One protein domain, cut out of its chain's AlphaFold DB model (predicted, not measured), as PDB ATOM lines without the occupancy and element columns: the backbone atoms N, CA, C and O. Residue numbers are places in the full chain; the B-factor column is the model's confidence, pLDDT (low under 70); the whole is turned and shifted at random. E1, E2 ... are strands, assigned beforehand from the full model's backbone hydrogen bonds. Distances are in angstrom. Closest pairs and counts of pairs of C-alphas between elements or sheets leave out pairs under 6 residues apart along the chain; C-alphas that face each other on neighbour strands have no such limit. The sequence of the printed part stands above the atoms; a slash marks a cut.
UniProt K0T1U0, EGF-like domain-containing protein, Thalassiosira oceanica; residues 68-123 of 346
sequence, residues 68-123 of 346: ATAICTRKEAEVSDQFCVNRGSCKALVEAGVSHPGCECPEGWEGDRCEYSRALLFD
ATOM      1  N   ALA A  68     -29.024 -78.183  53.275       97.31
ATOM      2  CA  ALA A  68     -28.603 -77.099  52.404       97.31
ATOM      3  C   ALA A  68     -29.356 -75.809  52.737       97.31
ATOM      4  O   ALA A  68     -30.587 -75.775  52.780       97.31
ATOM      5  N   THR A  69     -28.591 -74.750  52.964       97.69
ATOM      6  CA  THR A  69     -29.084 -73.386  53.148       97.69
ATOM      7  C   THR A  69     -28.872 -72.535  51.903       97.69
ATOM      8  O   THR A  69     -29.603 -71.568  51.712       97.69
ATOM      9  N   ALA A  70     -27.907 -72.901  51.055       97.19
ATOM     10  CA  ALA A  70     -27.669 -72.265  49.765       97.19
ATOM     11  C   ALA A  70     -27.294 -73.312  48.710       97.19
ATOM     12  O   ALA A  70     -26.532 -74.234  48.993       97.19
ATOM     13  N   ILE A  71     -27.818 -73.154  47.496       96.94
ATOM     14  CA  ILE A  71     -27.489 -73.978  46.330       96.94
ATOM     15  C   ILE A  71     -26.519 -73.183  45.456       96.94
ATOM     16  O   ILE A  71     -26.797 -72.035  45.110       96.94
ATOM     17  N   CYS A  72     -25.382 -73.786  45.113       96.81
ATOM     18  CA  CYS A  72     -24.297 -73.122  44.389       96.81
ATOM     19  C   CYS A  72     -24.327 -73.395  42.880       96.81
ATOM     20  O   CYS A  72     -23.351 -73.119  42.182       96.81
ATOM     21  N   THR A  73     -25.439 -73.925  42.367       95.81
ATOM     22  CA  THR A  73     -25.630 -74.204  40.944       95.81
ATOM     23  C   THR A  73     -26.525 -73.175  40.283       95.81
ATOM     24  O   THR A  73     -27.459 -72.644  40.880       95.81
ATOM     25  N   ARG A  74     -26.268 -72.911  39.002       94.38
ATOM     26  CA  ARG A  74     -27.152 -72.069  38.180       94.38
ATOM     27  C   ARG A  74     -28.446 -72.776  37.782       94.38
ATOM     28  O   ARG A  74     -29.432 -72.109  37.484       94.38
ATOM     29  N   LYS A  75     -28.428 -74.109  37.730       90.50
ATOM     30  CA  LYS A  75     -29.565 -74.951  37.343       90.50
ATOM     31  C   LYS A  75     -29.875 -75.933  38.465       90.50
ATOM     32  O   LYS A  75     -28.988 -76.644  38.933       90.50
ATOM     33  N   GLU A  76     -31.141 -75.991  38.859       78.44
ATOM     34  CA  GLU A  76     -31.621 -76.824  39.972       78.44
ATOM     35  C   GLU A  76     -31.756 -78.315  39.618       78.44
ATOM     36  O   GLU A  76     -31.962 -79.140  40.500       78.44
ATOM     37  N   ALA A  77     -31.638 -78.690  38.340       77.12
ATOM     38  CA  ALA A  77     -31.940 -80.050  37.893       77.12
ATOM     39  C   ALA A  77     -30.918 -81.114  38.352       77.12
ATOM     40  O   ALA A  77     -31.259 -82.291  38.402       77.12
ATOM     41  N   GLU A  78     -29.686 -80.727  38.705       79.31
ATOM     42  CA  GLU A  78     -28.579 -81.661  38.973       79.31
ATOM     43  C   GLU A  78     -27.660 -81.151  40.098       79.31
ATOM     44  O   GLU A  78     -26.465 -80.924  39.922       79.31
ATOM     45  N   VAL A  79     -28.232 -80.929  41.281       76.19
ATOM     46  CA  VAL A  79     -27.508 -80.391  42.447       76.19
ATOM     47  C   VAL A  79     -27.087 -81.524  43.376       76.19
ATOM     48  O   VAL A  79     -27.536 -81.579  44.508       76.19
ATOM     49  N   SER A  80     -26.294 -82.496  42.934       80.38
ATOM     50  CA  SER A  80     -25.951 -83.603  43.846       80.38
ATOM     51  C   SER A  80     -24.975 -83.170  44.947       80.38
ATOM     52  O   SER A  80     -25.051 -83.663  46.074       80.38
ATOM     53  N   ASP A  81     -24.073 -82.231  44.655       90.31
ATOM     54  CA  ASP A  81     -22.949 -81.938  45.539       90.31
ATOM     55  C   ASP A  81     -22.634 -80.446  45.724       90.31
ATOM     56  O   ASP A  81     -21.874 -80.115  46.622       90.31
ATOM     57  N   GLN A  82     -23.246 -79.539  44.963       95.25
ATOM     58  CA  GLN A  82     -22.930 -78.103  44.934       95.25
ATOM     59  C   GLN A  82     -23.851 -77.265  45.845       95.25
ATOM     60  O   GLN A  82     -24.721 -76.533  45.370       95.25
ATOM     61  N   PHE A  83     -23.680 -77.361  47.168       97.00
ATOM     62  CA  PHE A  83     -24.468 -76.598  48.149       97.00
ATOM     63  C   PHE A  83     -23.680 -76.249  49.422       97.00
ATOM     64  O   PHE A  83     -22.700 -76.913  49.755       97.00
ATOM     65  N   CYS A  84     -24.132 -75.228  50.148       98.19
ATOM     66  CA  CYS A  84     -23.650 -74.860  51.482       98.19
ATOM     67  C   CYS A  84     -24.705 -75.199  52.538       98.19
ATOM     68  O   CYS A  84     -25.906 -75.092  52.271       98.19
ATOM     69  N   VAL A  85     -24.273 -75.561  53.745       98.00
ATOM     70  CA  VAL A  85     -25.137 -75.784  54.915       98.00
ATOM     71  C   VAL A  85     -24.883 -74.721  55.989       98.00
ATOM     72  O   VAL A  85     -24.062 -73.823  55.806       98.00
ATOM     73  N   ASN A  86     -25.625 -74.777  57.100       97.44
ATOM     74  CA  ASN A  86     -25.413 -73.934  58.288       97.44
ATOM     75  C   ASN A  86     -25.335 -72.422  58.010       97.44
ATOM     76  O   ASN A  86     -24.623 -71.690  58.690       97.44
ATOM     77  N   ARG A  87     -26.128 -71.939  57.043       98.00
ATOM     78  CA  ARG A  87     -26.184 -70.533  56.595       98.00
ATOM     79  C   ARG A  87     -24.917 -70.058  55.877       98.00
ATOM     80  O   ARG A  87     -24.706 -68.854  55.760       98.00
ATOM     81  N   GLY A  88     -24.101 -70.981  55.374       98.06
ATOM     82  CA  GLY A  88     -23.005 -70.661  54.467       98.06
ATOM     83  C   GLY A  88     -23.509 -70.063  53.152       98.06
ATOM     84  O   GLY A  88     -24.595 -70.410  52.676       98.06
ATOM     85  N   SER A  89     -22.707 -69.171  52.573       98.31
ATOM     86  CA  SER A  89     -22.974 -68.540  51.272       98.31
ATOM     87  C   SER A  89     -22.025 -69.081  50.205       98.31
ATOM     88  O   SER A  89     -20.860 -69.340  50.484       98.31
ATOM     89  N   CYS A  90     -22.502 -69.270  48.977       98.12
ATOM     90  CA  CYS A  90     -21.664 -69.777  47.888       98.12
ATOM     91  C   CYS A  90     -20.638 -68.723  47.453       98.12
ATOM     92  O   CYS A  90     -21.026 -67.598  47.138       98.12
ATOM     93  N   LYS A  91     -19.355 -69.096  47.347       98.00
ATOM     94  CA  LYS A  91     -18.310 -68.197  46.813       98.00
ATOM     95  C   LYS A  91     -18.535 -67.847  45.340       98.00
ATOM     96  O   LYS A  91     -18.194 -66.757  44.891       98.00
ATOM     97  N   ALA A  92     -19.110 -68.777  44.581       97.56
ATOM     98  CA  ALA A  92     -19.498 -68.588  43.190       97.56
ATOM     99  C   ALA A  92     -20.690 -69.490  42.827       97.56
ATOM    100  O   ALA A  92     -20.993 -70.444  43.539       97.56
ATOM    101  N   LEU A  93     -21.348 -69.195  41.701       96.88
ATOM    102  CA  LEU A  93     -22.363 -70.063  41.097       96.88
ATOM    103  C   LEU A  93     -21.778 -70.790  39.884       96.88
ATOM    104  O   LEU A  93     -21.350 -70.139  38.921       96.88
ATOM    105  N   VAL A  94     -21.817 -72.120  39.910       95.81
ATOM    106  CA  VAL A  94     -21.259 -72.999  38.870       95.81
ATOM    107  C   VAL A  94     -22.358 -73.723  38.078       95.81
ATOM    108  O   VAL A  94     -23.533 -73.715  38.452       95.81
ATOM    109  N   GLU A  95     -22.005 -74.282  36.920       94.25
ATOM    110  CA  GLU A  95     -22.894 -75.194  36.183       94.25
ATOM    111  C   GLU A  95     -22.902 -76.574  36.857       94.25
ATOM    112  O   GLU A  95     -21.946 -76.934  37.542       94.25
ATOM    113  N   ALA A  96     -23.963 -77.355  36.637       91.62
ATOM    114  CA  ALA A  96     -24.065 -78.708  37.175       91.62
ATOM    115  C   ALA A  96     -22.889 -79.594  36.726       91.62
ATOM    116  O   ALA A  96     -22.376 -79.465  35.613       91.62
ATOM    117  N   GLY A  97     -22.454 -80.489  37.616       88.69
ATOM    118  CA  GLY A  97     -21.300 -81.370  37.394       88.69
ATOM    119  C   GLY A  97     -19.919 -80.705  37.507       88.69
ATOM    120  O   GLY A  97     -18.909 -81.400  37.400       88.69
ATOM    121  N   VAL A  98     -19.842 -79.391  37.739       92.81
ATOM    122  CA  VAL A  98     -18.573 -78.712  38.045       92.81
ATOM    123  C   VAL A  98     -18.253 -78.859  39.532       92.81
ATOM    124  O   VAL A  98     -19.151 -78.864  40.367       92.81
ATOM    125  N   SER A  99     -16.963 -78.950  39.871       92.94
ATOM    126  CA  SER A  99     -16.506 -79.003  41.264       92.94
ATOM    127  C   SER A  99     -17.119 -77.883  42.108       92.94
ATOM    128  O   SER A  99     -17.240 -76.740  41.654       92.94
ATOM    129  N   HIS A 100     -17.461 -78.208  43.358       95.00
ATOM    130  CA  HIS A 100     -18.021 -77.251  44.310       95.00
ATOM    131  C   HIS A 100     -17.080 -76.033  44.476       95.00
ATOM    132  O   HIS A 100     -15.877 -76.224  44.660       95.00
ATOM    133  N   PRO A 101     -17.587 -74.784  44.389       96.06
ATOM    134  CA  PRO A 101     -16.763 -73.566  44.414       96.06
ATOM    135  C   PRO A 101     -16.270 -73.147  45.816       96.06
ATOM    136  O   PRO A 101     -15.585 -72.133  45.958       96.06
ATOM    137  N   GLY A 102     -16.641 -73.888  46.855       97.00
ATOM    138  CA  GLY A 102     -16.466 -73.565  48.267       97.00
ATOM    139  C   GLY A 102     -17.544 -72.625  48.823       97.00
ATOM    140  O   GLY A 102     -18.261 -71.934  48.088       97.00
ATOM    141  N   CYS A 103     -17.638 -72.584  50.151       98.31
ATOM    142  CA  CYS A 103     -18.566 -71.726  50.889       98.31
ATOM    143  C   CYS A 103     -17.843 -70.656  51.724       98.31
ATOM    144  O   CYS A 103     -16.718 -70.846  52.191       98.31
ATOM    145  N   GLU A 104     -18.500 -69.515  51.915       98.38
ATOM    146  CA  GLU A 104     -18.200 -68.534  52.956       98.38
ATOM    147  C   GLU A 104     -18.990 -68.912  54.211       98.38
ATOM    148  O   GLU A 104     -20.219 -68.782  54.251       98.38
ATOM    149  N   CYS A 105     -18.286 -69.435  55.215       98.25
ATOM    150  CA  CYS A 105     -18.904 -69.948  56.431       98.25
ATOM    151  C   CYS A 105     -19.087 -68.854  57.485       98.25
ATOM    152  O   CYS A 105     -18.177 -68.046  57.691       98.25
ATOM    153  N   PRO A 106     -20.243 -68.821  58.174       97.75
ATOM    154  CA  PRO A 106     -20.431 -67.926  59.305       97.75
ATOM    155  C   PRO A 106     -19.507 -68.304  60.469       97.75
ATOM    156  O   PRO A 106     -18.941 -69.397  60.524       97.75
ATOM    157  N   GLU A 107     -19.370 -67.390  61.428       96.06
ATOM    158  CA  GLU A 107     -18.554 -67.609  62.621       96.06
ATOM    159  C   GLU A 107     -18.965 -68.896  63.358       96.06
ATOM    160  O   GLU A 107     -20.149 -69.171  63.557       96.06
ATOM    161  N   GLY A 108     -17.966 -69.696  63.742       93.88
ATOM    162  CA  GLY A 108     -18.165 -70.983  64.410       93.88
ATOM    163  C   GLY A 108     -18.370 -72.180  63.477       93.88
ATOM    164  O   GLY A 108     -18.493 -73.290  63.990       93.88
ATOM    165  N   TRP A 109     -18.356 -71.993  62.153       95.94
ATOM    166  CA  TRP A 109     -18.480 -73.066  61.158       95.94
ATOM    167  C   TRP A 109     -17.325 -73.078  60.157       95.94
ATOM    168  O   TRP A 109     -16.729 -72.038  59.865       95.94
ATOM    169  N   GLU A 110     -17.036 -74.255  59.608       94.06
ATOM    170  CA  GLU A 110     -15.992 -74.482  58.606       94.06
ATOM    171  C   GLU A 110     -16.195 -75.787  57.817       94.06
ATOM    172  O   GLU A 110     -17.197 -76.485  57.988       94.06
ATOM    173  N   GLY A 111     -15.259 -76.078  56.912       92.44
ATOM    174  CA  GLY A 111     -15.379 -77.102  55.874       92.44
ATOM    175  C   GLY A 111     -15.782 -76.510  54.522       92.44
ATOM    176  O   GLY A 111     -16.182 -75.347  54.429       92.44
ATOM    177  N   ASP A 112     -15.688 -77.315  53.464       94.31
ATOM    178  CA  ASP A 112     -15.994 -76.876  52.095       94.31
ATOM    179  C   ASP A 112     -17.457 -76.448  51.934       94.31
ATOM    180  O   ASP A 112     -17.767 -75.583  51.106       94.31
ATOM    181  N   ARG A 113     -18.353 -77.022  52.749       96.38
ATOM    182  CA  ARG A 113     -19.795 -76.750  52.763       96.38
ATOM    183  C   ARG A 113     -20.276 -76.102  54.059       96.38
ATOM    184  O   ARG A 113     -21.485 -75.928  54.207       96.38
ATOM    185  N   CYS A 114     -19.374 -75.713  54.960       97.12
ATOM    186  CA  CYS A 114     -19.689 -75.247  56.317       97.12
ATOM    187  C   CYS A 114     -20.349 -76.318  57.195       97.12
ATOM    188  O   CYS A 114     -21.216 -76.020  58.022       97.12
ATOM    189  N   GLU A 115     -19.999 -77.577  56.971       94.62
ATOM    190  CA  GLU A 115     -20.625 -78.730  57.602       94.62
ATOM    191  C   GLU A 115     -20.101 -79.046  59.008       94.62
ATOM    192  O   GLU A 115     -20.756 -79.797  59.729       94.62
ATOM    193  N   TYR A 116     -18.979 -78.454  59.422       91.50
ATOM    194  CA  TYR A 116     -18.363 -78.725  60.719       91.50
ATOM    195  C   TYR A 116     -18.398 -77.496  61.617       91.50
ATOM    196  O   TYR A 116     -18.072 -76.386  61.193       91.50
ATOM    197  N   SER A 117     -18.774 -77.681  62.882       91.75
ATOM    198  CA  SER A 117     -18.635 -76.615  63.873       91.75
ATOM    199  C   SER A 117     -17.180 -76.531  64.330       91.75
ATOM    200  O   SER A 117     -16.604 -77.550  64.713       91.75
ATOM    201  N   ARG A 118     -16.612 -75.328  64.391       88.25
ATOM    202  CA  ARG A 118     -15.216 -75.086  64.792       88.25
ATOM    203  C   ARG A 118     -14.891 -75.620  66.196       88.25
ATOM    204  O   ARG A 118     -13.766 -76.007  66.461       88.25
ATOM    205  N   ALA A 119     -15.882 -75.701  67.088       81.44
ATOM    206  CA  ALA A 119     -15.712 -76.267  68.429       81.44
ATOM    207  C   ALA A 119     -15.406 -77.779  68.433       81.44
ATOM    208  O   ALA A 119     -14.799 -78.264  69.378       81.44
ATOM    209  N   LEU A 120     -15.802 -78.510  67.386       72.00
ATOM    210  CA  LEU A 120     -15.523 -79.945  67.237       72.00
ATOM    211  C   LEU A 120     -14.160 -80.217  66.580       72.00
ATOM    212  O   LEU A 120     -13.758 -81.369  66.464       72.00
ATOM    213  N   LEU A 121     -13.465 -79.170  66.126       65.56
ATOM    214  CA  LEU A 121     -12.278 -79.264  65.276       65.56
ATOM    215  C   LEU A 121     -10.946 -79.103  65.998       65.56
ATOM    216  O   LEU A 121      -9.902 -79.262  65.373       65.56
ATOM    217  N   PHE A 122     -10.961 -78.795  67.290       60.12
ATOM    218  CA  PHE A 122      -9.736 -78.441  68.000       60.12
ATOM    219  C   PHE A 122      -8.848 -79.622  68.413       60.12
ATOM    220  O   PHE A 122      -7.728 -79.365  68.832       60.12
ATOM    221  N   ASP A 123      -9.263 -80.876  68.216       60.34
ATOM    222  CA  ASP A 123      -8.492 -82.041  68.671       60.34
ATOM    223  C   ASP A 123      -8.441 -83.146  67.604       60.34
ATOM    224  O   ASP A 123      -9.303 -84.017  67.626       60.34
TER     225      ASP A 123
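What this domain is: This is residues 68 to 123 of the 346 residues of the protein "EGF-like domain-containing protein" of Thalassiosira oceanica (UniProt K0T1U0). This domain has little regular structure: a rod of loops with a small two-stranded hairpin, E1 and E2, and farther along the chain two short antiparallel pairings, residues 89 to 90 with 103 to 104 and 109 to 110 with 116 to 117. The printed part has 56 residues, with no named helix and two strands, E1 then E2, in one antiparallel sheet. The class is all strand, though the named elements hold only 7 residues. The whole is compact, with a radius of gyration of the C-alphas of 11.6 A and spans of 37 by 17 by 15 A.

How they stand to each other: E1, residues 68 to 71, and E2, residues 83 to 85, form a hairpin, antiparallel at 155 degrees between their directions. C-alphas 71 and 83 face each other at 4.4 A. N 69 and O 84, 2.8 A apart, and N 84 and O 70, 2.8 A apart, are within hydrogen-bond range.

Where its parts are: E1 begins at C-alpha 68 (-28.603, -77.099, 52.404) and is 6.9 A long. E2, 6.8 A long, ends at C-alpha 85 (-25.137, -75.784, 54.915).

The domain as a whole: The farthest C-alphas, of Ala 77 and Asp 123, are 38.7 A apart. The printed part has no cut. The link from E1 to E2 is long, with 11 residues. Residues 86 to 123 hold no named element. Residues 121 to 123 have pLDDT under 70.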